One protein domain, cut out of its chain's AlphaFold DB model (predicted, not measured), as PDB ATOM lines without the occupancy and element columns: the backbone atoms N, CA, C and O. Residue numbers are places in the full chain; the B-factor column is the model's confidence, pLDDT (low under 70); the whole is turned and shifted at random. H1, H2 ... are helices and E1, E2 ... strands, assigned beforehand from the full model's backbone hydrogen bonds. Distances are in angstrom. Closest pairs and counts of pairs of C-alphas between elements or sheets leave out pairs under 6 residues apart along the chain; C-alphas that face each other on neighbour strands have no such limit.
ATOM      1  N   ALA A  21     161.609 148.085 135.298       92.69
ATOM      2  CA  ALA A  21     161.580 149.123 136.323       92.69
ATOM      3  C   ALA A  21     162.985 149.520 136.767       92.69
ATOM      4  O   ALA A  21     163.864 148.677 136.946       92.69
ATOM      5  N   PHE A  22     163.162 150.812 137.033       91.50
ATOM      6  CA  PHE A  22     164.386 151.389 137.577       91.50
ATOM      7  C   PHE A  22     164.110 152.015 138.936       91.50
ATOM      8  O   PHE A  22     163.039 152.582 139.169       91.50
ATOM      9  N   THR A  23     165.103 151.969 139.819       89.88
ATOM     10  CA  THR A  23     165.085 152.816 141.009       89.88
ATOM     11  C   THR A  23     165.439 154.244 140.610       89.88
ATOM     12  O   THR A  23     166.313 154.487 139.778       89.88
ATOM     13  N   ARG A  24     164.754 155.217 141.210       91.50
ATOM     14  CA  ARG A  24     165.035 156.631 140.980       91.50
ATOM     15  C   ARG A  24     166.421 156.990 141.534       91.50
ATOM     16  O   ARG A  24     166.625 156.939 142.738       91.50
ATOM     17  N   ALA A  25     167.333 157.417 140.661       93.94
ATOM     18  CA  ALA A  25     168.719 157.710 141.041       93.94
ATOM     19  C   ALA A  25     168.904 159.030 141.814       93.94
ATOM     20  O   ALA A  25     169.850 159.161 142.576       93.94
ATOM     21  N   ILE A  26     168.013 160.014 141.641       96.06
ATOM     22  CA  ILE A  26     168.047 161.287 142.383       96.06
ATOM     23  C   ILE A  26     166.884 161.316 143.364       96.06
ATOM     24  O   ILE A  26     165.746 161.552 142.952       96.06
ATOM     25  N   GLU A  27     167.147 161.130 144.651       96.12
ATOM     26  CA  GLU A  27     166.127 161.173 145.700       96.12
ATOM     27  C   GLU A  27     166.174 162.516 146.425       96.12
ATOM     28  O   GLU A  27     167.160 162.837 147.083       96.12
ATOM     29  N   ASN A  28     165.100 163.302 146.332       97.50
ATOM     30  CA  ASN A  28     164.978 164.573 147.043       97.50
ATOM     31  C   ASN A  28     163.841 164.539 148.066       97.50
ATOM     32  O   ASN A  28     162.807 163.904 147.849       97.50
ATOM     33  N   GLY A  29     164.032 165.264 149.165       96.69
ATOM     34  CA  GLY A  29     162.989 165.532 150.147       96.69
ATOM     35  C   GLY A  29     162.057 166.679 149.727       96.69
ATOM     36  O   GLY A  29     162.263 167.308 148.682       96.69
ATOM     37  N   PRO A  30     161.025 166.961 150.539       97.62
ATOM     38  CA  PRO A  30     160.221 168.168 150.397       97.62
ATOM     39  C   PRO A  30     161.029 169.418 150.762       97.62
ATOM     40  O   PRO A  30     162.010 169.340 151.503       97.62
ATOM     41  N   GLY A  31     160.598 170.563 150.232       98.06
ATOM     42  CA  GLY A  31     161.181 171.868 150.536       98.06
ATOM     43  C   GLY A  31     160.375 172.599 151.579       98.06
ATOM     44  O   GLY A  31     159.263 173.018 151.284       98.06
ATOM     45  N   TYR A  32     160.927 172.733 152.777       97.56
ATOM     46  CA  TYR A  32     160.273 173.371 153.909       97.56
ATOM     47  C   TYR A  32     160.415 174.878 153.840       97.56
ATOM     48  O   TYR A  32     161.498 175.387 153.558       97.56
ATOM     49  N   PHE A  33     159.304 175.560 154.089       97.88
ATOM     50  CA  PHE A  33     159.217 177.005 154.056       97.88
ATOM     51  C   PHE A  33     159.413 177.567 155.463       97.88
ATOM     52  O   PHE A  33     158.705 177.185 156.396       97.88
ATOM     53  N   TYR A  34     160.314 178.531 155.571       96.19
ATOM     54  CA  TYR A  34     160.571 179.327 156.761       96.19
ATOM     55  C   TYR A  34     160.597 180.802 156.376       96.19
ATOM     56  O   TYR A  34     160.562 181.162 155.198       96.19
ATOM     57  N   GLN A  35     160.672 181.672 157.367       94.12
ATOM     58  CA  GLN A  35     160.821 183.099 157.143       94.12
ATOM     59  C   GLN A  35     161.732 183.722 158.181       94.12
ATOM     60  O   GLN A  35     161.744 183.264 159.316       94.12
ATOM     61  N   LYS A  36     162.400 184.819 157.839       90.44
ATOM     62  CA  LYS A  36     163.152 185.617 158.810       90.44
ATOM     63  C   LYS A  36     163.033 187.107 158.522       90.44
ATOM     64  O   LYS A  36     162.628 187.509 157.428       90.44
ATOM     65  N   MET A  37     163.377 187.912 159.521       81.75
ATOM     66  CA  MET A  37     163.802 189.291 159.293       81.75
ATOM     67  C   MET A  37     165.260 189.303 158.830       81.75
ATOM     68  O   MET A  37     165.984 188.332 159.046       81.75
ATOM     69  N   LEU A  38     165.706 190.411 158.235       65.31
ATOM     70  CA  LEU A  38     167.027 190.538 157.612       65.31
ATOM     71  C   LEU A  38     168.238 190.171 158.511       65.31
ATOM     72  O   LEU A  38     169.331 190.053 157.979       65.31
ATOM     73  N   ASN A  39     168.074 189.955 159.826       63.09
ATOM     74  CA  ASN A  39     169.118 189.533 160.777       63.09
ATOM     75  C   ASN A  39     168.575 188.695 161.964       63.09
ATOM     76  O   ASN A  39     169.098 188.803 163.070       63.09
ATOM     77  N   ASP A  40     167.497 187.932 161.775       72.12
ATOM     78  CA  ASP A  40     166.823 187.188 162.859       72.12
ATOM     79  C   ASP A  40     166.745 185.681 162.558       72.12
ATOM     80  O   ASP A  40     166.995 185.256 161.425       72.12
ATOM     81  N   ASP A  41     166.380 184.893 163.568       74.25
ATOM     82  CA  ASP A  41     166.179 183.450 163.452       74.25
ATOM     83  C   ASP A  41     164.957 183.099 162.583       74.25
ATOM     84  O   ASP A  41     163.991 183.857 162.424       74.25
ATOM     85  N   ASP A  42     164.995 181.894 162.018       83.38
ATOM     86  CA  ASP A  42     163.935 181.364 161.171       83.38
ATOM     87  C   ASP A  42     162.655 181.071 161.972       83.38
ATOM     88  O   ASP A  42     162.666 180.375 162.987       83.38
ATOM     89  N   GLY A  43     161.513 181.524 161.459       82.88
ATOM     90  CA  GLY A  43     160.189 181.283 162.026       82.88
ATOM     91  C   GLY A  43     159.203 180.625 161.059       82.88
ATOM     92  O   GLY A  43     159.417 180.547 159.848       82.88
ATOM     93  N   GLU A  44     158.066 180.187 161.604       83.06
ATOM     94  CA  GLU A  44     156.955 179.599 160.841       83.06
ATOM     95  C   GLU A  44     156.191 180.641 160.016       83.06
ATOM     96  O   GLU A  44     155.926 181.740 160.511       83.06
ATOM     97  N   ILE A  45     155.779 180.280 158.795       85.12
ATOM     98  CA  ILE A  45     154.997 181.122 157.872       85.12
ATOM     99  C   ILE A  45     153.511 181.172 158.252       85.12
ATOM    100  O   ILE A  45     152.897 180.148 158.548       85.12
ATOM    101  N   GLY A  46     152.923 182.372 158.187       77.56
ATOM    102  CA  GLY A  46     151.500 182.584 158.440       77.56
ATOM    103  C   GLY A  46     150.620 182.041 157.311       77.56
ATOM    104  O   GLY A  46     150.914 182.221 156.128       77.56
ATOM    105  N   VAL A  47     149.515 181.390 157.677       80.88
ATOM    106  CA  VAL A  47     148.494 180.900 156.740       80.88
ATOM    107  C   VAL A  47     147.171 181.574 157.052       80.88
ATOM    108  O   VAL A  47     146.741 181.597 158.203       80.88
ATOM    109  N   TYR A  48     146.530 182.094 156.015       77.75
ATOM    110  CA  TYR A  48     145.310 182.876 156.091       77.75
ATOM    111  C   TYR A  48     144.285 182.273 155.129       77.75
ATOM    112  O   TYR A  48     144.605 182.002 153.973       77.75
ATOM    113  N   SER A  49     143.055 182.059 155.596       75.19
ATOM    114  CA  SER A  49     141.937 181.716 154.710       75.19
ATOM    115  C   SER A  49     141.304 183.009 154.217       75.19
ATOM    116  O   SER A  49     140.987 183.890 155.022       75.19
ATOM    117  N   THR A  50     141.156 183.147 152.902       74.75
ATOM    118  CA  THR A  50     140.558 184.335 152.287       74.75
ATOM    119  C   THR A  50     139.405 183.942 151.359       74.75
ATOM    120  O   THR A  50     139.501 182.953 150.624       74.75
ATOM    121  N   PRO A  51     138.285 184.690 151.363       71.81
ATOM    122  CA  PRO A  51     137.226 184.489 150.387       71.81
ATOM    123  C   PRO A  51     137.694 184.973 149.008       71.81
ATOM    124  O   PRO A  51     138.152 186.100 148.835       71.81
ATOM    125  N   SER A  52     137.546 184.116 148.004       74.81
ATOM    126  CA  SER A  52     137.876 184.368 146.604       74.81
ATOM    127  C   SER A  52     136.626 184.246 145.734       74.81
ATOM    128  O   SER A  52     135.824 183.320 145.872       74.81
ATOM    129  N   MET A  53     136.455 185.179 144.796       68.69
ATOM    130  CA  MET A  53     135.385 185.132 143.802       68.69
ATOM    131  C   MET A  53     135.916 184.556 142.491       68.69
ATOM    132  O   MET A  53     136.814 185.125 141.872       68.69
ATOM    133  N   LYS A  54     135.320 183.456 142.025       62.94
ATOM    134  CA  LYS A  54     135.481 182.994 140.643       62.94
ATOM    135  C   LYS A  54     134.312 183.495 139.810       62.94
ATOM    136  O   LYS A  54     133.154 183.166 140.078       62.94
ATOM    137  N   LEU A  55     134.630 184.272 138.778       57.09
ATOM    138  CA  LEU A  55     133.664 184.672 137.768       57.09
ATOM    139  C   LEU A  55     133.590 183.580 136.697       57.09
ATOM    140  O   LEU A  55     134.530 183.398 135.923       57.09
ATOM    141  N   CYS A  56     132.474 182.859 136.629       57.62
ATOM    142  CA  CYS A  56     132.184 182.010 135.479       57.62
ATOM    143  C   CYS A  56     131.638 182.895 134.353       57.62
ATOM    144  O   CYS A  56     130.444 183.188 134.307       57.62
ATOM    145  N   THR A  70     128.426 184.344 139.892       63.00
ATOM    146  CA  THR A  70     129.579 184.462 140.783       63.00
ATOM    147  C   THR A  70     129.576 183.271 141.734       63.00
ATOM    148  O   THR A  70     128.597 183.056 142.450       63.00
ATOM    149  N   LEU A  71     130.661 182.496 141.753       73.00
ATOM    150  CA  LEU A  71     130.890 181.496 142.794       73.00
ATOM    151  C   LEU A  71     131.883 182.059 143.811       73.00
ATOM    152  O   LEU A  71     133.037 182.335 143.480       73.00
ATOM    153  N   LEU A  72     131.413 182.219 145.047       75.38
ATOM    154  CA  LEU A  72     132.261 182.465 146.210       75.38
ATOM    155  C   LEU A  72     132.866 181.136 146.665       75.38
ATOM    156  O   LEU A  72     132.156 180.142 146.808       75.38
ATOM    157  N   GLN A  73     134.176 181.127 146.872       76.31
ATOM    158  CA  GLN A  73     134.932 179.993 147.397       76.31
ATOM    159  C   GLN A  73     135.970 180.506 148.396       76.31
ATOM    160  O   GLN A  73     136.547 181.568 148.192       76.31
ATOM    161  N   GLU A  74     136.245 179.756 149.454       79.56
ATOM    162  CA  GLU A  74     137.369 180.048 150.347       79.56
ATOM    163  C   GLU A  74     138.643 179.397 149.810       79.56
ATOM    164  O   GLU A  74     138.615 178.256 149.333       79.56
ATOM    165  N   VAL A  75     139.750 180.138 149.859       84.00
ATOM    166  CA  VAL A  75     141.070 179.667 149.441       84.00
ATOM    167  C   VAL A  75     142.100 179.942 150.527       84.00
ATOM    168  O   VAL A  75     142.144 181.025 151.114       84.00
ATOM    169  N   ASP A  76     142.959 178.954 150.754       88.50
ATOM    170  CA  ASP A  76     144.105 179.102 151.639       88.50
ATOM    171  C   ASP A  76     145.220 179.882 150.932       88.50
ATOM    172  O   ASP A  76     145.662 179.534 149.831       88.50
ATOM    173  N   GLU A  77     145.730 180.910 151.601       91.69
ATOM    174  CA  GLU A  77     146.858 181.715 151.156       91.69
ATOM    175  C   GLU A  77     147.935 181.775 152.245       91.69
ATOM    176  O   GLU A  77     147.655 181.738 153.442       91.69
ATOM    177  N   ALA A  78     149.199 181.823 151.831       94.62
ATOM    178  CA  ALA A  78     150.336 181.905 152.739       94.62
ATOM    179  C   ALA A  78     151.026 183.251 152.566       94.62
ATOM    180  O   ALA A  78     151.282 183.667 151.435       94.62
ATOM    181  N   PHE A  79     151.356 183.900 153.676       95.00
ATOM    182  CA  PHE A  79     152.039 185.188 153.690       95.00
ATOM    183  C   PHE A  79     153.168 185.163 154.714       95.00
ATOM    184  O   PHE A  79     153.072 184.518 155.764       95.00
ATOM    185  N   LEU A  80     154.235 185.899 154.418       94.31
ATOM    186  CA  LEU A  80     155.213 186.253 155.436       94.31
ATOM    187  C   LEU A  80     154.525 187.039 156.563       94.31
ATOM    188  O   LEU A  80     153.473 187.655 156.383       94.31
ATOM    189  N   LYS A  81     155.113 187.017 157.756       91.50
ATOM    190  CA  LYS A  81     154.679 187.870 158.863       91.50
ATOM    191  C   LYS A  81     154.896 189.339 158.476       91.50
ATOM    192  O   LYS A  81     155.837 189.631 157.739       91.50
ATOM    193  N   PRO A  82     154.105 190.281 159.020       89.50
ATOM    194  CA  PRO A  82     154.177 191.697 158.643       89.50
ATOM    195  C   PRO A  82     155.562 192.346 158.759       89.50
ATOM    196  O   PRO A  82     155.834 193.330 158.081       89.50
ATOM    197  N   TYR A  83     156.436 191.819 159.618       89.44
ATOM    198  CA  TYR A  83     157.778 192.358 159.835       89.44
ATOM    199  C   TYR A  83     158.876 191.579 159.105       89.44
ATOM    200  O   TYR A  83     159.976 192.101 158.969       89.44
ATOM    201  N   ASN A  84     158.570 190.387 158.585       91.56
ATOM    202  CA  ASN A  84     159.525 189.518 157.905       91.56
ATOM    203  C   ASN A  84     159.460 189.753 156.398       91.56
ATOM    204  O   ASN A  84     158.375 189.779 155.817       91.56
ATOM    205  N   ASP A  85     160.622 189.900 155.774       94.44
ATOM    206  CA  ASP A  85     160.783 190.221 154.354       94.44
ATOM    207  C   ASP A  85     161.426 189.096 153.540       94.44
ATOM    208  O   ASP A  85     161.410 189.148 152.309       94.44
ATOM    209  N   THR A  86     161.964 188.079 154.215       96.06
ATOM    210  CA  THR A  86     162.753 187.024 153.590       96.06
ATOM    211  C   THR A  86     162.058 185.676 153.733       96.06
ATOM    212  O   THR A  86     161.784 185.215 154.845       96.06
ATOM    213  N   LEU A  87     161.804 185.024 152.598       97.44
ATOM    214  CA  LEU A  87     161.360 183.634 152.511       97.44
ATOM    215  C   LEU A  87     162.586 182.723 152.437       97.44
ATOM    216  O   LEU A  87     163.455 182.919 151.591       97.44
ATOM    217  N   ILE A  88     162.627 181.691 153.274       97.62
ATOM    218  CA  ILE A  88     163.661 180.660 153.232       97.62
ATOM    219  C   ILE A  88     163.023 179.344 152.812       97.62
ATOM    220  O   ILE A  88     161.997 178.944 153.363       97.62
ATOM    221  N   ILE A  89     163.634 178.646 151.859       98.38
ATOM    222  CA  ILE A  89     163.213 177.295 151.485       98.38
ATOM    223  C   ILE A  89     164.396 176.343 151.585       98.38
ATOM    224  O   ILE A  89     165.397 176.526 150.895       98.38
ATOM    225  N   ARG A  90     164.256 175.299 152.409       98.38
ATOM    226  CA  ARG A  90     165.289 174.277 152.629       98.38
ATOM    227  C   ARG A  90     164.830 172.912 152.171       98.38
ATOM    228  O   ARG A  90     163.755 172.448 152.551       98.38
ATOM    229  N   TRP A  91     165.672 172.236 151.407       98.50
ATOM    230  CA  TRP A  91     165.483 170.843 151.032       98.50
ATOM    231  C   TRP A  91     166.830 170.144 150.911       98.50
ATOM    232  O   TRP A  91     167.893 170.745 151.038       98.50
ATOM    233  N   ARG A  92     166.780 168.835 150.690       98.06
ATOM    234  CA  ARG A  92     167.970 168.023 150.461       98.06
ATOM    235  C   ARG A  92     167.730 167.029 149.346       98.06
ATOM    236  O   ARG A  92     166.588 166.598 149.141       98.06
ATOM    237  N   LEU A  93     168.804 166.619 148.697       98.00
ATOM    238  CA  LEU A  93     168.822 165.446 147.841       98.00
ATOM    239  C   LEU A  93     170.006 164.542 148.165       98.00
ATOM    240  O   LEU A  93     170.949 164.939 148.840       98.00
ATOM    241  N   LYS A  94     169.940 163.321 147.656       96.44
ATOM    242  CA  LYS A  94     171.084 162.436 147.476       96.44
ATOM    243  C   LYS A  94     170.982 161.809 146.092       96.44
ATOM    244  O   LYS A  94     169.871 161.605 145.583       96.44
ATOM    245  N   THR A  95     172.120 161.480 145.507       96.31
ATOM    246  CA  THR A  95     172.183 160.638 144.316       96.31
ATOM    247  C   THR A  95     172.689 159.254 144.684       96.31
ATOM    248  O   THR A  95     173.516 159.098 145.579       96.31
ATOM    249  N   ILE A  96     172.111 158.238 144.051       94.38
ATOM    250  CA  ILE A  96     172.448 156.829 144.247       94.38
ATOM    251  C   ILE A  96     172.799 156.191 142.901       94.38
ATOM    252  O   ILE A  96     172.367 156.703 141.860       94.38
ATOM    253  N   PRO A  97     173.514 155.051 142.900       91.75
ATOM    254  CA  PRO A  97     173.797 154.314 141.680       91.75
ATOM    255  C   PRO A  97     172.553 154.009 140.858       91.75
ATOM    256  O   PRO A  97     171.518 153.589 141.387       91.75
ATOM    257  N   ILE A  98     172.682 154.177 139.544       87.00
ATOM    258  CA  ILE A  98     171.644 153.796 138.591       87.00
ATOM    259  C   ILE A  98     171.505 152.276 138.647       87.00
ATOM    260  O   ILE A  98     172.428 151.539 138.305       87.00
ATOM    261  N   LYS A  99     170.343 151.804 139.104       87.56
ATOM    262  CA  LYS A  99     170.085 150.381 139.311       87.56
ATOM    263  C   LYS A  99     168.795 149.950 138.629       87.56
ATOM    264  O   LYS A  99     167.722 150.516 138.863       87.56
ATOM    265  N   LEU A 100     168.912 148.896 137.827       90.88
ATOM    266  CA  LEU A 100     167.780 148.141 137.312       90.88
ATOM    267  C   LEU A 100     167.095 147.419 138.482       90.88
ATOM    268  O   LEU A 100     167.728 146.629 139.182       90.88
ATOM    269  N   HIS A 101     165.821 147.725 138.722       90.00
ATOM    270  CA  HIS A 101     165.048 147.140 139.818       90.00
ATOM    271  C   HIS A 101     164.421 145.808 139.405       90.00
ATOM    272  O   HIS A 101     164.529 144.824 140.133       90.00
ATOM    273  N   CYS A 102     163.772 145.763 138.240       92.62
ATOM    274  CA  CYS A 102     163.301 144.510 137.659       92.62
ATOM    275  C   CYS A 102     163.308 144.557 136.129       92.62
ATOM    276  O   CYS A 102     163.117 145.613 135.524       92.62
ATOM    277  N   CYS A 103     163.522 143.392 135.527       93.25
ATOM    278  CA  CYS A 103     163.354 143.123 134.106       93.25
ATOM    279  C   CYS A 103     162.886 141.672 133.973       93.25
ATOM    280  O   CYS A 103     163.456 140.807 134.635       93.25
ATOM    281  N   ASN A 104     161.854 141.398 133.177       94.06
ATOM    282  CA  ASN A 104     161.382 140.023 132.961       94.06
ATOM    283  C   ASN A 104     162.066 139.298 131.792       94.06
ATOM    284  O   ASN A 104     161.757 138.138 131.544       94.06
ATOM    285  N   VAL A 105     162.974 139.975 131.087       92.44
ATOM    286  CA  VAL A 105     163.810 139.400 130.028       92.44
ATOM    287  C   VAL A 105     165.271 139.542 130.455       92.44
ATOM    288  O   VAL A 105     165.825 140.642 130.446       92.44
ATOM    289  N   ASP A 106     165.890 138.438 130.872       89.75
ATOM    290  CA  ASP A 106     167.225 138.448 131.492       89.75
ATOM    291  C   ASP A 106     168.319 138.968 130.551       89.75
ATOM    292  O   ASP A 106     169.172 139.754 130.962       89.75
ATOM    293  N   GLU A 107     168.293 138.548 129.283       90.00
ATOM    294  CA  GLU A 107     169.263 138.971 128.263       90.00
ATOM    295  C   GLU A 107     169.191 140.478 128.013       90.00
ATOM    296  O   GLU A 107     170.215 141.162 128.032       90.00
ATOM    297  N   PHE A 108     167.972 141.012 127.895       90.31
ATOM    298  CA  PHE A 108     167.732 142.447 127.782       90.31
ATOM    299  C   PHE A 108     168.268 143.200 129.005       90.31
ATOM    300  O   PHE A 108     168.948 144.215 128.867       90.31
ATOM    301  N   GLY A 109     167.988 142.696 130.211       91.19
ATOM    302  CA  GLY A 109     168.442 143.309 131.458       91.19
ATOM    303  C   GLY A 109     169.968 143.383 131.561       91.19
ATOM    304  O   GLY A 109     170.500 144.423 131.950       91.19
ATOM    305  N   LYS A 110     170.677 142.315 131.174       90.44
ATOM    306  CA  LYS A 110     172.149 142.285 131.140       90.44
ATOM    307  C   LYS A 110     172.707 143.298 130.145       90.44
ATOM    308  O   LYS A 110     173.528 144.126 130.534       90.44
ATOM    309  N   LEU A 111     172.201 143.291 128.912       90.31
ATOM    310  CA  LEU A 111     172.652 144.205 127.861       90.31
ATOM    311  C   LEU A 111     172.396 145.673 128.233       90.31
ATOM    312  O   LEU A 111     173.231 146.543 128.000       90.31
ATOM    313  N   LEU A 112     171.255 145.960 128.860       90.88
ATOM    314  CA  LEU A 112     170.929 147.291 129.363       90.88
ATOM    315  C   LEU A 112     171.905 147.750 130.456       90.88
ATOM    316  O   LEU A 112     172.354 148.893 130.422       90.88
ATOM    317  N   ILE A 113     172.253 146.879 131.409       91.06
ATOM    318  CA  ILE A 113     173.245 147.192 132.450       91.06
ATOM    319  C   ILE A 113     174.621 147.453 131.826       91.06
ATOM    320  O   ILE A 113     175.282 148.420 132.205       91.06
ATOM    321  N   GLU A 114     175.036 146.639 130.853       90.69
ATOM    322  CA  GLU A 114     176.286 146.839 130.111       90.69
ATOM    323  C   GLU A 114     176.298 148.190 129.388       90.69
ATOM    324  O   GLU A 114     177.241 148.961 129.547       90.69
ATOM    325  N   LYS A 115     175.212 148.550 128.691       89.69
ATOM    326  CA  LYS A 115     175.095 149.851 128.015       89.69
ATOM    327  C   LYS A 115     175.090 151.035 128.978       89.69
ATOM    328  O   LYS A 115     175.692 152.060 128.674       89.69
ATOM    329  N   ILE A 116     174.456 150.911 130.146       89.31
ATOM    330  CA  ILE A 116     174.517 151.946 131.193       89.31
ATOM    331  C   ILE A 116     175.955 152.106 131.698       89.31
ATOM    332  O   ILE A 116     176.403 153.231 131.921       89.31
ATOM    333  N   LYS A 117     176.692 151.001 131.850       89.44
ATOM    334  CA  LYS A 117     178.098 151.033 132.254       89.44
ATOM    335  C   LYS A 117     178.970 151.715 131.197       89.44
ATOM    336  O   LYS A 117     179.705 152.632 131.545       89.44
ATOM    337  N   GLU A 118     178.824 151.351 129.922       90.69
ATOM    338  CA  GLU A 118     179.506 152.023 128.804       90.69
ATOM    339  C   GLU A 118     179.196 153.531 128.774       90.69
ATOM    340  O   GLU A 118     180.097 154.355 128.636       90.69
ATOM    341  N   PHE A 119     177.925 153.909 128.953       88.44
ATOM    342  CA  PHE A 119     177.493 155.309 129.017       88.44
ATOM    343  C   PHE A 119     178.153 156.072 130.174       88.44
ATOM    344  O   PHE A 119     178.548 157.228 130.024       88.44
ATOM    345  N   SER A 120     178.291 155.417 131.328       87.38
ATOM    346  CA  SER A 120     178.978 155.965 132.496       87.38
ATOM    347  C   SER A 120     180.474 156.152 132.244       87.38
ATOM    348  O   SER A 120     181.013 157.215 132.540       87.38
ATOM    349  N   GLU A 121     181.143 155.151 131.667       88.06
ATOM    350  CA  GLU A 121     182.584 155.176 131.374       88.06
ATOM    351  C   GLU A 121     182.957 156.241 130.331       88.06
ATOM    352  O   GLU A 121     184.050 156.803 130.388       88.06
ATOM    353  N   LYS A 122     182.033 156.584 129.426       88.44
ATOM    354  CA  LYS A 122     182.189 157.691 128.466       88.44
ATOM    355  C   LYS A 122     182.013 159.086 129.079       88.44
ATOM    356  O   LYS A 122     182.165 160.083 128.382       88.44
ATOM    357  N   GLY A 123     181.700 159.181 130.372       85.12
ATOM    358  CA  GLY A 123     181.519 160.457 131.063       85.12
ATOM    359  C   GLY A 123     180.186 161.144 130.761       85.12
ATOM    360  O   GLY A 123     179.996 162.301 131.131       85.12
ATOM    361  N   CYS A 124     179.224 160.457 130.141       87.81
ATOM    362  CA  CYS A 124     177.932 161.053 129.799       87.81
ATOM    363  C   CYS A 124     177.086 161.388 131.044       87.81
ATOM    364  O   CYS A 124     176.243 162.289 131.011       87.81
ATOM    365  N   LEU A 125     177.333 160.716 132.177       90.62
ATOM    366  CA  LEU A 125     176.710 161.062 133.461       90.62
ATOM    367  C   LEU A 125     177.117 162.451 133.959       90.62
ATOM    368  O   LEU A 125     176.315 163.106 134.624       90.62
ATOM    369  N   LYS A 126     178.310 162.926 133.593       91.31
ATOM    370  CA  LYS A 126     178.785 164.267 133.928       91.31
ATOM    371  C   LYS A 126     177.916 165.349 133.301       91.31
ATOM    372  O   LYS A 126     177.579 166.326 133.966       91.31
ATOM    373  N   GLU A 127     177.514 165.172 132.044       91.69
ATOM    374  CA  GLU A 127     176.633 166.121 131.354       91.69
ATOM    375  C   GLU A 127     175.255 166.179 132.022       91.69
ATOM    376  O   GLU A 127     174.735 167.258 132.313       91.69
ATOM    377  N   LEU A 128     174.689 165.019 132.373       94.06
ATOM    378  CA  LEU A 128     173.444 164.972 133.139       94.06
ATOM    379  C   LEU A 128     173.604 165.672 134.492       94.06
ATOM    380  O   LEU A 128     172.783 166.520 134.848       94.06
ATOM    381  N   ALA A 129     174.670 165.355 135.231       95.25
ATOM    382  CA  ALA A 129     174.945 165.934 136.538       95.25
ATOM    383  C   ALA A 129     175.066 167.463 136.480       95.25
ATOM    384  O   ALA A 129     174.492 168.150 137.326       95.25
ATOM    385  N   LYS A 130     175.715 168.005 135.442       94.81
ATOM    386  CA  LYS A 130     175.794 169.450 135.187       94.81
ATOM    387  C   LYS A 130     174.430 170.088 134.969       94.81
ATOM    388  O   LYS A 130     174.131 171.100 135.598       94.81
ATOM    389  N   ARG A 131     173.575 169.497 134.133       95.56
ATOM    390  CA  ARG A 131     172.223 170.025 133.872       95.56
ATOM    391  C   ARG A 131     171.347 170.010 135.128       95.56
ATOM    392  O   ARG A 131     170.621 170.969 135.393       95.56
ATOM    393  N   TYR A 132     171.449 168.956 135.943       96.62
ATOM    394  CA  TYR A 132     170.782 168.902 137.248       96.62
ATOM    395  C   TYR A 132     171.320 169.964 138.212       96.62
ATOM    396  O   TYR A 132     170.526 170.681 138.822       96.62
ATOM    397  N   ALA A 133     172.646 170.095 138.325       96.94
ATOM    398  CA  ALA A 133     173.298 171.107 139.152       96.94
ATOM    399  C   ALA A 133     172.866 172.524 138.749       96.94
ATOM    400  O   ALA A 133     172.485 173.322 139.603       96.94
ATOM    401  N   TYR A 134     172.824 172.810 137.448       96.94
ATOM    402  CA  TYR A 134     172.386 174.100 136.932       96.94
ATOM    403  C   TYR A 134     170.930 174.414 137.308       96.94
ATOM    404  O   TYR A 134     170.643 175.517 137.767       96.94
ATOM    405  N   ASN A 135     170.011 173.445 137.222       97.19
ATOM    406  CA  ASN A 135     168.624 173.647 137.661       97.19
ATOM    407  C   ASN A 135     168.458 173.808 139.185       97.19
ATOM    408  O   ASN A 135     167.451 174.361 139.638       97.19
ATOM    409  N   ILE A 136     169.404 173.313 139.988       97.50
ATOM    410  CA  ILE A 136     169.455 173.599 141.429       97.50
ATOM    411  C   ILE A 136     169.871 175.060 141.639       97.50
ATOM    412  O   ILE A 136     169.213 175.776 142.395       97.50
ATOM    413  N   VAL A 137     170.911 175.499 140.929       96.19
ATOM    414  CA  VAL A 137     171.537 176.821 141.065       96.19
ATOM    415  C   VAL A 137     170.700 177.955 140.476       96.19
ATOM    416  O   VAL A 137     170.607 179.013 141.084       96.19
ATOM    417  N   ASN A 138     170.034 177.758 139.337       96.56
ATOM    418  CA  ASN A 138     169.182 178.782 138.716       96.56
ATOM    419  C   ASN A 138     167.837 178.986 139.446       96.56
ATOM    420  O   ASN A 138     167.010 179.808 139.038       96.56
ATOM    421  N   GLY A 139     167.589 178.215 140.510       97.50
ATOM    422  CA  GLY A 139     166.390 178.328 141.328       97.50
ATOM    423  C   GLY A 139     165.103 177.921 140.614       97.50
ATOM    424  O   GLY A 139     164.026 178.309 141.059       97.50
ATOM    425  N   ARG A 140     165.148 177.134 139.529       97.25
ATOM    426  CA  ARG A 140     163.943 176.657 138.817       97.25
ATOM    427  C   ARG A 140     162.920 176.011 139.757       97.25
ATOM    428  O   ARG A 140     161.711 176.161 139.582       97.25
ATOM    429  N   TRP A 141     163.407 175.310 140.776       98.25
ATOM    430  CA  TRP A 141     162.606 174.640 141.802       98.25
ATOM    431  C   TRP A 141     161.880 175.594 142.764       98.25
ATOM    432  O   TRP A 141     161.023 175.138 143.519       98.25
ATOM    433  N   LEU A 142     162.150 176.902 142.715       98.50
ATOM    434  CA  LEU A 142     161.422 177.935 143.460       98.50
ATOM    435  C   LEU A 142     160.060 178.269 142.833       98.50
ATOM    436  O   LEU A 142     159.213 178.889 143.485       98.50
ATOM    437  N   TRP A 143     159.818 177.821 141.593       97.69
ATOM    438  CA  TRP A 143     158.580 178.049 140.844       97.69
ATOM    439  C   TRP A 143     158.168 179.527 140.881       97.69
ATOM    440  O   TRP A 143     158.972 180.406 140.585       97.69
ATOM    441  N   ARG A 144     156.918 179.817 141.257       96.88
ATOM    442  CA  ARG A 144     156.384 181.175 141.290       96.88
ATOM    443  C   ARG A 144     157.128 182.083 142.271       96.88
ATOM    444  O   ARG A 144     157.293 183.248 141.949       96.88
ATOM    445  N   ASN A 145     157.630 181.564 143.397       98.00
ATOM    446  CA  ASN A 145     158.366 182.395 144.359       98.00
ATOM    447  C   ASN A 145     159.613 183.031 143.723       98.00
ATOM    448  O   ASN A 145     159.973 184.135 144.100       98.00
ATOM    449  N   ARG A 146     160.214 182.392 142.703       97.75
ATOM    450  CA  ARG A 146     161.343 182.960 141.947       97.75
ATOM    451  C   ARG A 146     161.001 184.295 141.279       97.75
ATOM    452  O   ARG A 146     161.853 185.159 141.195       97.75
ATOM    453  N   MET A 147     159.780 184.432 140.763       94.75
ATOM    454  CA  MET A 147     159.346 185.624 140.018       94.75
ATOM    455  C   MET A 147     158.894 186.765 140.932       94.75
ATOM    456  O   MET A 147     158.741 187.889 140.473       94.75
ATOM    457  N   GLU A 148     158.616 186.450 142.192       95.06
ATOM    458  CA  GLU A 148     158.052 187.377 143.174       95.06
ATOM    459  C   GLU A 148     159.147 187.928 144.105       95.06
ATOM    460  O   GLU A 148     158.901 188.865 144.857       95.06
ATOM    461  N   ALA A 149     160.349 187.344 144.063       96.19
ATOM    462  CA  ALA A 149     161.503 187.777 144.836       96.19
ATOM    463  C   ALA A 149     162.276 188.886 144.110       96.19
ATOM    464  O   ALA A 149     162.499 188.813 142.903       96.19
ATOM    465  N   GLN A 150     162.724 189.883 144.869       95.56
ATOM    466  CA  GLN A 150     163.616 190.940 144.402       95.56
ATOM    467  C   GLN A 150     165.058 190.444 144.258       95.56
ATOM    468  O   GLN A 150     165.738 190.803 143.304       95.56
ATOM    469  N   ASP A 151     165.512 189.637 145.214       96.56
ATOM    470  CA  ASP A 151     166.833 189.017 145.202       96.56
ATOM    471  C   ASP A 151     166.735 187.571 145.693       96.56
ATOM    472  O   ASP A 151     165.854 187.220 146.487       96.56
ATOM    473  N   ILE A 152     167.617 186.725 145.170       98.00
ATOM    474  CA  ILE A 152     167.648 185.295 145.443       98.00
ATOM    475  C   ILE A 152     169.095 184.870 145.649       98.00
ATOM    476  O   ILE A 152     169.920 184.938 144.732       98.00
ATOM    477  N   VAL A 153     169.353 184.327 146.835       98.00
ATOM    478  CA  VAL A 153     170.608 183.666 147.185       98.00
ATOM    479  C   VAL A 153     170.342 182.174 147.334       98.00
ATOM    480  O   VAL A 153     169.430 181.778 148.062       98.00
ATOM    481  N   ILE A 154     171.130 181.336 146.660       98.50
ATOM    482  CA  ILE A 154     171.093 179.878 146.826       98.50
ATOM    483  C   ILE A 154     172.409 179.403 147.420       98.50
ATOM    484  O   ILE A 154     173.480 179.647 146.876       98.50
ATOM    485  N   LYS A 155     172.309 178.673 148.523       98.38
ATOM    486  CA  LYS A 155     173.416 178.021 149.209       98.38
ATOM    487  C   LYS A 155     173.267 176.512 149.069       98.38
ATOM    488  O   LYS A 155     172.221 175.949 149.395       98.38
ATOM    489  N   VAL A 156     174.318 175.863 148.581       98.56
ATOM    490  CA  VAL A 156     174.390 174.410 148.416       98.56
ATOM    491  C   VAL A 156     175.558 173.882 149.233       98.56
ATOM    492  O   VAL A 156     176.672 174.387 149.119       98.56
ATOM    493  N   THR A 157     175.306 172.878 150.066       98.44
ATOM    494  CA  THR A 157     176.313 172.289 150.962       98.44
ATOM    495  C   THR A 157     176.343 170.773 150.830       98.44
ATOM    496  O   THR A 157     175.301 170.140 150.639       98.44
ATOM    497  N   CYS A 158     177.537 170.195 150.920       97.81
ATOM    498  CA  CYS A 158     177.763 168.752 150.906       97.81
ATOM    499  C   CYS A 158     178.947 168.432 151.829       97.81
ATOM    500  O   CYS A 158     180.077 168.836 151.561       97.81
ATOM    501  N   GLY A 159     178.689 167.743 152.945       94.94
ATOM    502  CA  GLY A 159     179.699 167.572 153.995       94.94
ATOM    503  C   GLY A 159     180.123 168.919 154.594       94.94
ATOM    504  O   GLY A 159     179.276 169.671 155.069       94.94
ATOM    505  N   GLU A 160     181.423 169.211 154.564       94.06
ATOM    506  CA  GLU A 160     182.010 170.477 155.043       94.06
ATOM    507  C   GLU A 160     182.136 171.537 153.938       94.06
ATOM    508  O   GLU A 160     182.515 172.678 154.202       94.06
ATOM    509  N   GLU A 161     181.839 171.173 152.689       96.94
ATOM    510  CA  GLU A 161     181.977 172.066 151.548       96.94
ATOM    511  C   GLU A 161     180.690 172.852 151.285       96.94
ATOM    512  O   GLU A 161     179.570 172.346 151.424       96.94
ATOM    513  N   GLU A 162     180.858 174.094 150.833       97.38
ATOM    514  CA  GLU A 162     179.773 175.038 150.598       97.38
ATOM    515  C   GLU A 162     180.009 175.853 149.329       97.38
ATOM    516  O   GLU A 162     181.119 176.317 149.065       97.38
ATOM    517  N   VAL A 163     178.939 176.064 148.563       97.56
ATOM    518  CA  VAL A 163     178.916 176.970 147.414       97.56
ATOM    519  C   VAL A 163     177.694 177.878 147.525       97.56
ATOM    520  O   VAL A 163     176.578 177.406 147.751       97.56
ATOM    521  N   ILE A 164     177.903 179.183 147.356       97.81
ATOM    522  CA  ILE A 164     176.855 180.206 147.431       97.81
ATOM    523  C   ILE A 164     176.746 180.909 146.080       97.81
ATOM    524  O   ILE A 164     177.750 181.323 145.502       97.81
ATOM    525  N   PHE A 165     175.515 181.079 145.609       97.12
ATOM    526  CA  PHE A 165     175.166 181.785 144.386       97.12
ATOM    527  C   PHE A 165     174.285 182.977 144.740       97.12
ATOM    528  O   PHE A 165     173.216 182.806 145.325       97.12
ATOM    529  N   ASN A 166     174.740 184.172 144.375       95.50
ATOM    530  CA  ASN A 166     173.985 185.419 144.498       95.50
ATOM    531  C   ASN A 166     173.353 185.781 143.147       95.50
ATOM    532  O   ASN A 166     173.765 185.237 142.120       95.50
ATOM    533  N   ASN A 167     172.398 186.717 143.135       89.50
ATOM    534  CA  ASN A 167     171.725 187.193 141.919       89.50
ATOM    535  C   ASN A 167     171.124 186.051 141.075       89.50
ATOM    536  O   ASN A 167     171.124 186.085 139.844       89.50
ATOM    537  N   VAL A 168     170.595 185.009 141.727       94.69
ATOM    538  CA  VAL A 168     170.067 183.818 141.036       94.69
ATOM    539  C   VAL A 168     168.904 184.160 140.092       94.69
ATOM    540  O   VAL A 168     168.645 183.425 139.134       94.69
ATOM    541  N   GLY A 169     168.216 185.283 140.328       92.00
ATOM    542  CA  GLY A 169     167.152 185.805 139.468       92.00
ATOM    543  C   GLY A 169     167.574 186.019 138.009       92.00
ATOM    544  O   GLY A 169     166.769 185.743 137.112       92.00
ATOM    545  N   ASP A 170     168.839 186.377 137.775       91.81
ATOM    546  CA  ASP A 170     169.388 186.686 136.448       91.81
ATOM    547  C   ASP A 170     169.751 185.433 135.639       91.81
ATOM    548  O   ASP A 170     169.891 185.493 134.417       91.81
ATOM    549  N   LEU A 171     169.870 184.277 136.302       94.12
ATOM    550  CA  LEU A 171     170.269 183.032 135.650       94.12
ATOM    551  C   LEU A 171     169.182 182.524 134.701       94.12
ATOM    552  O   LEU A 171     167.995 182.469 135.043       94.12
ATOM    553  N   SER A 172     169.585 182.101 133.504       92.69
ATOM    554  CA  SER A 172     168.640 181.643 132.490       92.69
ATOM    555  C   SER A 172     167.940 180.357 132.912       92.69
ATOM    556  O   SER A 172     168.571 179.369 133.289       92.69
ATOM    557  N   LEU A 173     166.616 180.334 132.760       92.81
ATOM    558  CA  LEU A 173     165.840 179.099 132.832       92.81
ATOM    559  C   LEU A 173     165.778 178.395 131.469       92.81
ATOM    560  O   LEU A 173     165.544 177.197 131.413       92.81
ATOM    561  N   LEU A 174     165.952 179.099 130.353       88.12
ATOM    562  CA  LEU A 174     165.703 178.522 129.025       88.12
ATOM    563  C   LEU A 174     166.874 177.701 128.492       88.12
ATOM    564  O   LEU A 174     166.668 176.829 127.654       88.12
ATOM    565  N   LYS A 175     168.086 177.977 128.971       81.19
ATOM    566  CA  LYS A 175     169.294 177.272 128.551       81.19
ATOM    567  C   LYS A 175     169.622 176.172 129.561       81.19
ATOM    568  O   LYS A 175     169.526 176.428 130.760       81.19
ATOM    569  N   PRO A 176     169.999 174.965 129.109       70.00
ATOM    570  CA  PRO A 176     170.312 173.849 130.004       70.00
ATOM    571  C   PRO A 176     171.642 174.044 130.742       70.00
ATOM    572  O   PRO A 176     171.884 173.374 131.744       70.00
ATOM    573  N   TYR A 177     172.498 174.938 130.238       69.88
ATOM    574  CA  TYR A 177     173.822 175.188 130.777       69.88
ATOM    575  C   TYR A 177     174.286 176.615 130.475       69.88
ATOM    576  O   TYR A 177     174.280 177.064 129.326       69.88
ATOM    577  N   GLU A 178     174.736 177.295 131.522       74.00
ATOM    578  CA  GLU A 178     175.626 178.447 131.453       74.00
ATOM    579  C   GLU A 178     176.842 178.106 132.317       74.00
ATOM    580  O   GLU A 178     176.693 177.531 133.398       74.00
ATOM    581  N   ASN A 179     178.048 178.409 131.831       77.88
ATOM    582  CA  ASN A 179     179.270 178.137 132.583       77.88
ATOM    583  C   ASN A 179     179.369 179.128 133.749       77.88
ATOM    584  O   ASN A 179     179.838 180.255 133.583       77.88
ATOM    585  N   ILE A 180     178.864 178.713 134.910       85.38
ATOM    586  CA  ILE A 180     178.831 179.503 136.137       85.38
ATOM    587  C   ILE A 180     179.785 178.867 137.136       85.38
ATOM    588  O   ILE A 180     179.702 177.676 137.440       85.38
ATOM    589  N   GLN A 181     180.659 179.693 137.704       87.38
ATOM    590  CA  GLN A 181     181.585 179.263 138.741       87.38
ATOM    591  C   GLN A 181     180.836 178.570 139.890       87.38
ATOM    592  O   GLN A 181     179.906 179.123 140.465       87.38
ATOM    593  N   GLY A 182     181.262 177.351 140.227       89.00
ATOM    594  CA  GLY A 182     180.686 176.556 141.314       89.00
ATOM    595  C   GLY A 182     179.644 175.521 140.879       89.00
ATOM    596  O   GLY A 182     179.445 174.551 141.610       89.00
ATOM    597  N   VAL A 183     179.036 175.638 139.689       94.25
ATOM    598  CA  VAL A 183     178.094 174.618 139.176       94.25
ATOM    599  C   VAL A 183     178.792 173.268 139.013       94.25
ATOM    600  O   VAL A 183     178.262 172.241 139.429       94.25
ATOM    601  N   GLU A 184     180.019 173.270 138.502       94.38
ATOM    602  CA  GLU A 184     180.854 172.086 138.297       94.38
ATOM    603  C   GLU A 184     181.126 171.330 139.598       94.38
ATOM    604  O   GLU A 184     181.212 170.104 139.588       94.38
ATOM    605  N   LYS A 185     181.207 172.039 140.730       96.06
ATOM    606  CA  LYS A 185     181.391 171.415 142.043       96.06
ATOM    607  C   LYS A 185     180.142 170.642 142.467       96.06
ATOM    608  O   LYS A 185     180.250 169.500 142.904       96.06
ATOM    609  N   ILE A 186     178.961 171.226 142.268       97.06
ATOM    610  CA  ILE A 186     177.681 170.555 142.538       97.06
ATOM    611  C   ILE A 186     177.476 169.382 141.574       97.06
ATOM    612  O   ILE A 186     177.021 168.317 141.988       97.06
ATOM    613  N   ALA A 187     177.841 169.554 140.302       96.12
ATOM    614  CA  ALA A 187     177.804 168.486 139.309       96.12
ATOM    615  C   ALA A 187     178.684 167.302 139.733       96.12
ATOM    616  O   ALA A 187     178.229 166.165 139.648       96.12
ATOM    617  N   GLN A 188     179.879 167.562 140.272       95.94
ATOM    618  CA  GLN A 188     180.745 166.513 140.809       95.94
ATOM    619  C   GLN A 188     180.080 165.754 141.964       95.94
ATOM    620  O   GLN A 188     180.046 164.531 141.929       95.94
ATOM    621  N   TRP A 189     179.476 166.441 142.941       97.56
ATOM    622  CA  TRP A 189     178.767 165.770 144.043       97.56
ATOM    623  C   TRP A 189     177.602 164.890 143.555       97.56
ATOM    624  O   TRP A 189     177.354 163.813 144.094       97.56
ATOM    625  N   ILE A 190     176.882 165.335 142.519       96.88
ATOM    626  CA  ILE A 190     175.793 164.566 141.896       96.88
ATOM    627  C   ILE A 190     176.347 163.327 141.176       96.88
ATOM    628  O   ILE A 190     175.820 162.228 141.371       96.88
ATOM    629  N   GLU A 191     177.397 163.506 140.369       95.50
ATOM    630  CA  GLU A 191     178.084 162.450 139.615       95.50
ATOM    631  C   GLU A 191     178.699 161.392 140.543       95.50
ATOM    632  O   GLU A 191     178.525 160.194 140.317       95.50
ATOM    633  N   ASP A 192     179.333 161.817 141.635       94.31
ATOM    634  CA  ASP A 192     179.913 160.946 142.657       94.31
ATOM    635  C   ASP A 192     178.870 159.975 143.230       94.31
ATOM    636  O   ASP A 192     179.130 158.774 143.349       94.31
ATOM    637  N   GLY A 193     177.656 160.455 143.515       94.56
ATOM    638  CA  GLY A 193     176.581 159.592 144.003       94.56
ATOM    639  C   GLY A 193     176.012 158.647 142.942       94.56
ATOM    640  O   GLY A 193     175.658 157.516 143.282       94.56
ATOM    641  N   PHE A 194     176.001 159.024 141.655       93.62
ATOM    642  CA  PHE A 194     175.703 158.067 140.575       93.62
ATOM    643  C   PHE A 194     176.758 156.959 140.477       93.62
ATOM    644  O   PHE A 194     176.416 155.822 140.152       93.62
ATOM    645  N   ASN A 195     178.008 157.264 140.825       90.69
ATOM    646  CA  ASN A 195     179.113 156.307 140.890       90.69
ATOM    647  C   ASN A 195     179.206 155.554 142.235       90.69
ATOM    648  O   ASN A 195     180.094 154.724 142.420       90.69
ATOM    649  N   GLY A 196     178.278 155.793 143.171       91.25
ATOM    650  CA  GLY A 196     178.159 155.047 144.431       91.25
ATOM    651  C   GLY A 196     178.679 155.742 145.681       91.25
ATOM    652  O   GLY A 196     178.450 155.233 146.779       91.25
ATOM    653  N   ASN A 197     179.287 156.920 145.560       93.12
ATOM    654  CA  ASN A 197     179.641 157.757 146.703       93.12
ATOM    655  C   ASN A 197     178.429 158.606 147.126       93.12
ATOM    656  O   ASN A 197     178.303 159.780 146.786       93.12
ATOM    657  N   VAL A 198     177.486 157.971 147.821       94.00
ATOM    658  CA  VAL A 198     176.211 158.590 148.206       94.00
ATOM    659  C   VAL A 198     176.421 159.617 149.317       94.00
ATOM    660  O   VAL A 198     176.788 159.265 150.437       94.00
ATOM    661  N   GLN A 199     176.094 160.876 149.029       93.94
ATOM    662  CA  GLN A 199     176.162 161.983 149.983       93.94
ATOM    663  C   GLN A 199     174.851 162.773 150.005       93.94
ATOM    664  O   GLN A 199     174.088 162.780 149.035       93.94
ATOM    665  N   PHE A 200     174.572 163.428 151.134       97.44
ATOM    666  CA  PHE A 200     173.465 164.375 151.224       97.44
ATOM    667  C   PHE A 200     173.930 165.756 150.775       97.44
ATOM    668  O   PHE A 200     174.827 166.341 151.373       97.44
ATOM    669  N   ILE A 201     173.252 166.285 149.761       98.44
ATOM    670  CA  ILE A 201     173.400 167.659 149.298       98.44
ATOM    671  C   ILE A 201     172.231 168.457 149.869       98.44
ATOM    672  O   ILE A 201     171.062 168.151 149.604       98.44
ATOM    673  N   HIS A 202     172.537 169.473 150.663       98.56
ATOM    674  CA  HIS A 202     171.558 170.372 151.255       98.56
ATOM    675  C   HIS A 202     171.473 171.648 150.425       98.56
ATOM    676  O   HIS A 202     172.490 172.228 150.056       98.56
ATOM    677  N   VAL A 203     170.249 172.080 150.139       98.75
ATOM    678  CA  VAL A 203     169.959 173.269 149.342       98.75
ATOM    679  C   VAL A 203     169.091 174.200 150.174       98.75
ATOM    680  O   VAL A 203     168.003 173.827 150.618       98.75
ATOM    681  N   GLU A 204     169.566 175.422 150.358       98.50
ATOM    682  CA  GLU A 204     168.832 176.518 150.974       98.50
ATOM    683  C   GLU A 204     168.709 177.656 149.964       98.50
ATOM    684  O   GLU A 204     169.690 178.040 149.334       98.50
ATOM    685  N   ALA A 205     167.509 178.210 149.820       98.44
ATOM    686  CA  ALA A 205     167.312 179.473 149.126       98.44
ATOM    687  C   ALA A 205     166.797 180.526 150.098       98.44
ATOM    688  O   ALA A 205     165.878 180.244 150.867       98.44
ATOM    689  N   GLN A 206     167.355 181.730 150.016       97.44
ATOM    690  CA  GLN A 206     166.872 182.927 150.692       97.44
ATOM    691  C   GLN A 206     166.359 183.894 149.624       97.44
ATOM    692  O   GLN A 206     167.095 184.266 148.712       97.44
ATOM    693  N   LEU A 207     165.075 184.226 149.699       97.38
ATOM    694  CA  LEU A 207     164.368 185.051 148.727       97.38
ATOM    695  C   LEU A 207     163.921 186.328 149.431       97.38
ATOM    696  O   LEU A 207     163.098 186.264 150.348       97.38
ATOM    697  N   LEU A 208     164.430 187.477 148.997       96.38
ATOM    698  CA  LEU A 208     163.957 188.773 149.468       96.38
ATOM    699  C   LEU A 208     162.619 189.078 148.783       96.38
ATOM    700  O   LEU A 208     162.586 189.467 147.620       96.38
ATOM    701  N   MET A 209     161.510 188.859 149.489       94.75
ATOM    702  CA  MET A 209     160.147 188.989 148.954       94.75
ATOM    703  C   MET A 209     159.525 190.359 149.244       94.75
ATOM    704  O   MET A 209     158.643 190.808 148.518       94.75
ATOM    705  N   GLY A 210     159.944 190.999 150.339       92.69
ATOM    706  CA  GLY A 210     159.268 192.161 150.913       92.69
ATOM    707  C   GLY A 210     158.339 191.789 152.072       92.69
ATOM    708  O   GLY A 210     157.876 190.655 152.213       92.69
ATOM    709  N   LYS A 211     158.102 192.761 152.955       93.00
ATOM    710  CA  LYS A 211     157.403 192.552 154.228       93.00
ATOM    711  C   LYS A 211     155.966 192.084 154.036       93.00
ATOM    712  O   LYS A 211     155.194 192.736 153.338       93.00
ATOM    713  N   GLY A 212     155.596 190.985 154.693       90.69
ATOM    714  CA  GLY A 212     154.225 190.468 154.650       90.69
ATOM    715  C   GLY A 212     153.786 189.924 153.287       90.69
ATOM    716  O   GLY A 212     152.593 189.716 153.073       90.69
ATOM    717  N   GLN A 213     154.718 189.714 152.352       94.88
ATOM    718  CA  GLN A 213     154.391 189.314 150.988       94.88
ATOM    719  C   GLN A 213     153.833 187.886 150.929       94.88
ATOM    720  O   GLN A 213     154.173 187.012 151.735       94.88
ATOM    721  N   ARG A 214     152.971 187.636 149.938       95.44
ATOM    722  CA  ARG A 214     152.428 186.305 149.655       95.44
ATOM    723  C   ARG A 214     153.524 185.339 149.200       95.44
ATOM    724  O   ARG A 214     154.376 185.695 148.391       95.44
ATOM    725  N   VAL A 215     153.425 184.086 149.639       96.88
ATOM    726  CA  VAL A 215     154.289 182.977 149.215       96.88
ATOM    727  C   VAL A 215     153.473 181.821 148.625       96.88
ATOM    728  O   VAL A 215     152.264 181.699 148.837       96.88
ATOM    729  N   PHE A 216     154.136 180.961 147.851       97.38
ATOM    730  CA  PHE A 216     153.487 179.968 146.989       97.38
ATOM    731  C   PHE A 216     154.043 178.552 147.219       97.38
ATOM    732  O   PHE A 216     154.886 178.098 146.438       97.38
ATOM    733  N   PRO A 217     153.594 177.829 148.261       97.38
ATOM    734  CA  PRO A 217     153.950 176.424 148.480       97.38
ATOM    735  C   PRO A 217     153.251 175.489 147.469       97.38
ATOM    736  O   PRO A 217     152.623 175.925 146.496       97.38
ATOM    737  N   SER A 218     153.398 174.170 147.627       97.00
ATOM    738  CA  SER A 218     152.581 173.212 146.868       97.00
ATOM    739  C   SER A 218     151.107 173.297 147.280       97.00
ATOM    740  O   SER A 218     150.789 173.709 148.391       97.00
ATOM    741  N   LEU A 219     150.215 172.868 146.386       93.88
ATOM    742  CA  LEU A 219     148.800 172.660 146.687       93.88
ATOM    743  C   LEU A 219     148.494 171.162 146.698       93.88
ATOM    744  O   LEU A 219     149.063 170.408 145.907       93.88
ATOM    745  N   THR A 220     147.566 170.757 147.554       89.81
ATOM    746  CA  THR A 220     146.920 169.448 147.502       89.81
ATOM    747  C   THR A 220     145.601 169.588 146.757       89.81
ATOM    748  O   THR A 220     144.797 170.471 147.056       89.81
ATOM    749  N   LEU A 221     145.389 168.709 145.778       87.81
ATOM    750  CA  LEU A 221     144.162 168.632 144.997       87.81
ATOM    751  C   LEU A 221     143.448 167.331 145.352       87.81
ATOM    752  O   LEU A 221     143.957 166.251 145.058       87.81
ATOM    753  N   VAL A 222     142.280 167.446 145.979       86.44
ATOM    754  CA  VAL A 222     141.375 166.321 146.232       86.44
ATOM    755  C   VAL A 222     140.138 166.522 145.354       86.44
ATOM    756  O   VAL A 222     139.563 167.613 145.378       86.44
ATOM    757  N   PRO A 223     139.729 165.529 144.539       84.94
ATOM    758  CA  PRO A 223     138.529 165.643 143.719       84.94
ATOM    759  C   PRO A 223     137.304 166.014 144.563       84.94
ATOM    760  O   PRO A 223     136.997 165.340 145.540       84.94
ATOM    761  N   GLY A 224     136.608 167.081 144.175       83.12
ATOM    762  CA  GLY A 224     135.432 167.580 144.897       83.12
ATOM    763  C   GLY A 224     135.731 168.547 146.050       83.12
ATOM    764  O   GLY A 224     134.789 169.130 146.578       83.12
ATOM    765  N   GLU A 225     136.998 168.782 146.403       84.44
ATOM    766  CA  GLU A 225     137.390 169.781 147.403       84.44
ATOM    767  C   GLU A 225     138.090 170.992 146.773       84.44
ATOM    768  O   GLU A 225     138.697 170.915 145.699       84.44
ATOM    769  N   ASN A 226     138.048 172.126 147.479       83.25
ATOM    770  CA  ASN A 226     138.870 173.279 147.124       83.25
ATOM    771  C   ASN A 226     140.362 172.948 147.318       83.25
ATOM    772  O   ASN A 226     140.712 172.261 148.281       83.25
ATOM    773  N   PRO A 227     141.257 173.448 146.443       87.50
ATOM    774  CA  PRO A 227     142.695 173.299 146.627       87.50
ATOM    775  C   PRO A 227     143.146 173.858 147.980       87.50
ATOM    776  O   PRO A 227     142.812 174.992 148.319       87.50
ATOM    777  N   LYS A 228     143.944 173.083 148.716       90.94
ATOM    778  CA  LYS A 228     144.511 173.475 150.018       90.94
ATOM    779  C   LYS A 228     146.024 173.591 149.924       90.94
ATOM    780  O   LYS A 228     146.644 172.910 149.106       90.94
ATOM    781  N   LEU A 229     146.636 174.422 150.766       93.88
ATOM    782  CA  LEU A 229     148.099 174.494 150.841       93.88
ATOM    783  C   LEU A 229     148.660 173.177 151.384       93.88
ATOM    784  O   LEU A 229     148.190 172.654 152.395       93.88
ATOM    785  N   PHE A 230     149.686 172.647 150.723       94.69
ATOM    786  CA  PHE A 230     150.315 171.405 151.137       94.69
ATOM    787  C   PHE A 230     151.189 171.648 152.368       94.69
ATOM    788  O   PHE A 230     152.132 172.447 152.340       94.69
ATOM    789  N   LYS A 231     150.858 170.938 153.448       93.50
ATOM    790  CA  LYS A 231     151.565 170.979 154.725       93.50
ATOM    791  C   LYS A 231     152.122 169.607 155.062       93.50
ATOM    792  O   LYS A 231     151.468 168.594 154.827       93.50
ATOM    793  N   MET A 232     153.300 169.583 155.671       91.88
ATOM    794  CA  MET A 232     153.896 168.374 156.224       91.88
ATOM    795  C   MET A 232     154.452 168.686 157.609       91.88
ATOM    796  O   MET A 232     155.239 169.617 157.761       91.88
ATOM    797  N   ASN A 233     154.012 167.935 158.623       89.75
ATOM    798  CA  ASN A 233     154.324 168.197 160.035       89.75
ATOM    799  C   ASN A 233     154.046 169.661 160.438       89.75
ATOM    800  O   ASN A 233     154.886 170.320 161.038       89.75
ATOM    801  N   GLY A 234     152.895 170.201 160.023       89.19
ATOM    802  CA  GLY A 234     152.486 171.588 160.296       89.19
ATOM    803  C   GLY A 234     153.140 172.657 159.411       89.19
ATOM    804  O   GLY A 234     152.550 173.715 159.210       89.19
ATOM    805  N   SER A 235     154.290 172.368 158.798       92.62
ATOM    806  CA  SER A 235     155.022 173.316 157.953       92.62
ATOM    807  C   SER A 235     154.498 173.342 156.519       92.62
ATOM    808  O   SER A 235     154.174 172.296 155.956       92.62
ATOM    809  N   LEU A 236     154.459 174.524 155.898       96.62
ATOM    810  CA  LEU A 236     154.227 174.651 154.457       96.62
ATOM    811  C   LEU A 236     155.410 174.068 153.686       96.62
ATOM    812  O   LEU A 236     156.567 174.293 154.053       96.62
ATOM    813  N   VAL A 237     155.125 173.336 152.608       97.06
ATOM    814  CA  VAL A 237     156.184 172.698 151.825       97.06
ATOM    815  C   VAL A 237     155.964 172.784 150.318       97.06
ATOM    816  O   VAL A 237     154.840 172.791 149.808       97.06
ATOM    817  N   PHE A 238     157.064 172.740 149.575       98.44
ATOM    818  CA  PHE A 238     157.067 172.146 148.249       98.44
ATOM    819  C   PHE A 238     157.124 170.628 148.369       98.44
ATOM    820  O   PHE A 238     157.961 170.073 149.080       98.44
ATOM    821  N   SER A 239     156.254 169.942 147.631       97.31
ATOM    822  CA  SER A 239     156.309 168.485 147.534       97.31
ATOM    823  C   SER A 239     157.601 168.036 146.850       97.31
ATOM    824  O   SER A 239     158.106 168.694 145.933       97.31
ATOM    825  N   ALA A 240     158.112 166.873 147.257       97.12
ATOM    826  CA  ALA A 240     159.316 166.298 146.666       97.12
ATOM    827  C   ALA A 240     159.175 166.112 145.144       97.12
ATOM    828  O   ALA A 240     160.118 166.365 144.397       97.12
ATOM    829  N   GLN A 241     157.982 165.745 144.663       95.62
ATOM    830  CA  GLN A 241     157.675 165.592 143.238       95.62
ATOM    831  C   GLN A 241     157.741 166.925 142.478       95.62
ATOM    832  O   GLN A 241     158.191 166.950 141.335       95.62
ATOM    833  N   LYS A 242     157.334 168.037 143.103       96.88
ATOM    834  CA  LYS A 242     157.375 169.370 142.487       96.88
ATOM    835  C   LYS A 242     158.811 169.881 142.337       96.88
ATOM    836  O   LYS A 242     159.149 170.440 141.297       96.88
ATOM    837  N   ILE A 243     159.667 169.635 143.329       98.44
ATOM    838  CA  ILE A 243     161.111 169.915 143.230       98.44
ATOM    839  C   ILE A 243     161.759 168.998 142.185       98.44
ATOM    840  O   ILE A 243     162.466 169.473 141.304       98.44
ATOM    841  N   SER A 244     161.450 167.698 142.225       97.25
ATOM    842  CA  SER A 244     161.926 166.695 141.266       97.25
ATOM    843  C   SER A 244     161.635 167.085 139.816       97.25
ATOM    844  O   SER A 244     162.535 167.056 138.981       97.25
ATOM    845  N   ASN A 245     160.390 167.476 139.523       97.06
ATOM    846  CA  ASN A 245     159.972 167.912 138.194       97.06
ATOM    847  C   ASN A 245     160.786 169.123 137.709       97.06
ATOM    848  O   ASN A 245     161.247 169.125 136.570       97.06
ATOM    849  N   ALA A 246     161.031 170.095 138.590       97.44
ATOM    850  CA  ALA A 246     161.846 171.256 138.266       97.44
ATOM    851  C   ALA A 246     163.298 170.876 137.947       97.44
ATOM    852  O   ALA A 246     163.800 171.256 136.894       97.44
ATOM    853  N   ILE A 247     163.967 170.090 138.798       97.38
ATOM    854  CA  ILE A 247     165.393 169.788 138.591       97.38
ATOM    855  C   ILE A 247     165.649 168.885 137.378       97.38
ATOM    856  O   ILE A 247     166.674 169.041 136.724       97.38
ATOM    857  N   ARG A 248     164.698 168.009 137.014       96.44
ATOM    858  CA  ARG A 248     164.780 167.175 135.797       96.44
ATOM    859  C   ARG A 248     164.276 167.853 134.525       96.44
ATOM    860  O   ARG A 248     164.090 167.183 133.513       96.44
ATOM    861  N   THR A 249     164.019 169.159 134.563       96.75
ATOM    862  CA  THR A 249     163.697 169.955 133.371       96.75
ATOM    863  C   THR A 249     164.968 170.245 132.583       96.75
ATOM    864  O   THR A 249     165.524 171.336 132.665       96.75
ATOM    865  N   ILE A 250     165.463 169.220 131.892       95.94
ATOM    866  CA  ILE A 250     166.759 169.217 131.201       95.94
ATOM    867  C   ILE A 250     166.658 168.773 129.736       95.94
ATOM    868  O   ILE A 250     167.668 168.810 129.042       95.94
TER     869      ILE A 250
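AT A GLANCE: This is residues 21 to 56 and 70 to 250 of the 302 residues of a protein of Gallibacterium anatis (UniProt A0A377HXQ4). A twisted antiparallel sheet, E1, E2, E5, E7, E8, E9 and E10, makes the core, and helices H2, H4 and H5 pack on it. A two-strand ribbon, E3 and E4, reaches away at one end of the long axis, and H1 with E6 lies at the other. The printed part has 217 residues, with five named helices and ten named strands in the order E1 E2 E3 E4 E5 E6 H1 H2 H3 E7 E8 H4 E9 E10 H5. The class is mixed, helices and strands; the whole is compact, with a radius of gyration of the C-alphas of 19.8 A, and spans 60 by 42 by 31 A.

IN THESE COORDINATES: In the large sheet, find E5, residues 86 to 95, running 29.5 A from C-alpha 86 at (162.753, 187.024, 153.590). Its other strands are E1, 26 to 28, E2, 31 to 36, E7, 151 to 158, E8, 161 to 165, E9, 200 to 208 and 26.2 A long, and E10, 235 to 238. E3, 46 to 55, and E4, 70 to 79, are 27.4 A and 25.9 A long; E6 is 100 to 103. Find H1, 106 to 121, starting at (167.225, 138.448, 131.492) and 22.7 A long. H2 is 124 to 137, H3 144 to 148, H4 183 to 194, and H5 240 to 247, ending at (165.393, 169.788, 138.591).

HOW THE PARTS SIT: Look first at E5: E1 and E2 lie on one side, with N 27 to O 94 at 2.9 A and N 34 to O 88 at 2.8 A, and E9 on the other, with N 201 to O 93 at 2.8 A. E7 is the next neighbour of E9, with N 155 to O 204 at 2.8 A, and forms a hairpin with the edge strand E8, N 165 to O 154 at 2.8 A. E10 is beside E2, N 238 to O 31 at 2.8 A. H4 is on the sheet at a height of 8.2 A, along E5 at 7 degrees on the local plane. H2 touches H4, C-alphas of Lys 130 and Ala 187 closest at 4.7 A, a steep tilt of 55 degrees, opposite ways. H5 is on the same face as H2, and H3 only grazes the sheet. E3 and E4 pair with N 52 to O 73 at 2.7 A; E4 bends by 51 degrees at residue 76. H1 is close to but not clearly touching H2, C-alphas of Phe 119 and Leu 125 closest at 7.3 A. E6 pairs with no named strand. Every O i to N i+4 pair is within hydrogen-bond range in H1, H2, H3, H4 and H5.

THE WHOLE: The farthest C-alphas, Tyr 83 and Glu 107, are 63.1 A apart. Residues 57 to 69 are not printed, and C-alphas 56 and 70 are 6.4 A apart across the cut. The links E8 to H4 and E9 to E10 are long. The mean pLDDT of the printed part is 91.2; residues 38 to 39, 53 to 56, 70 and 177 are under 70.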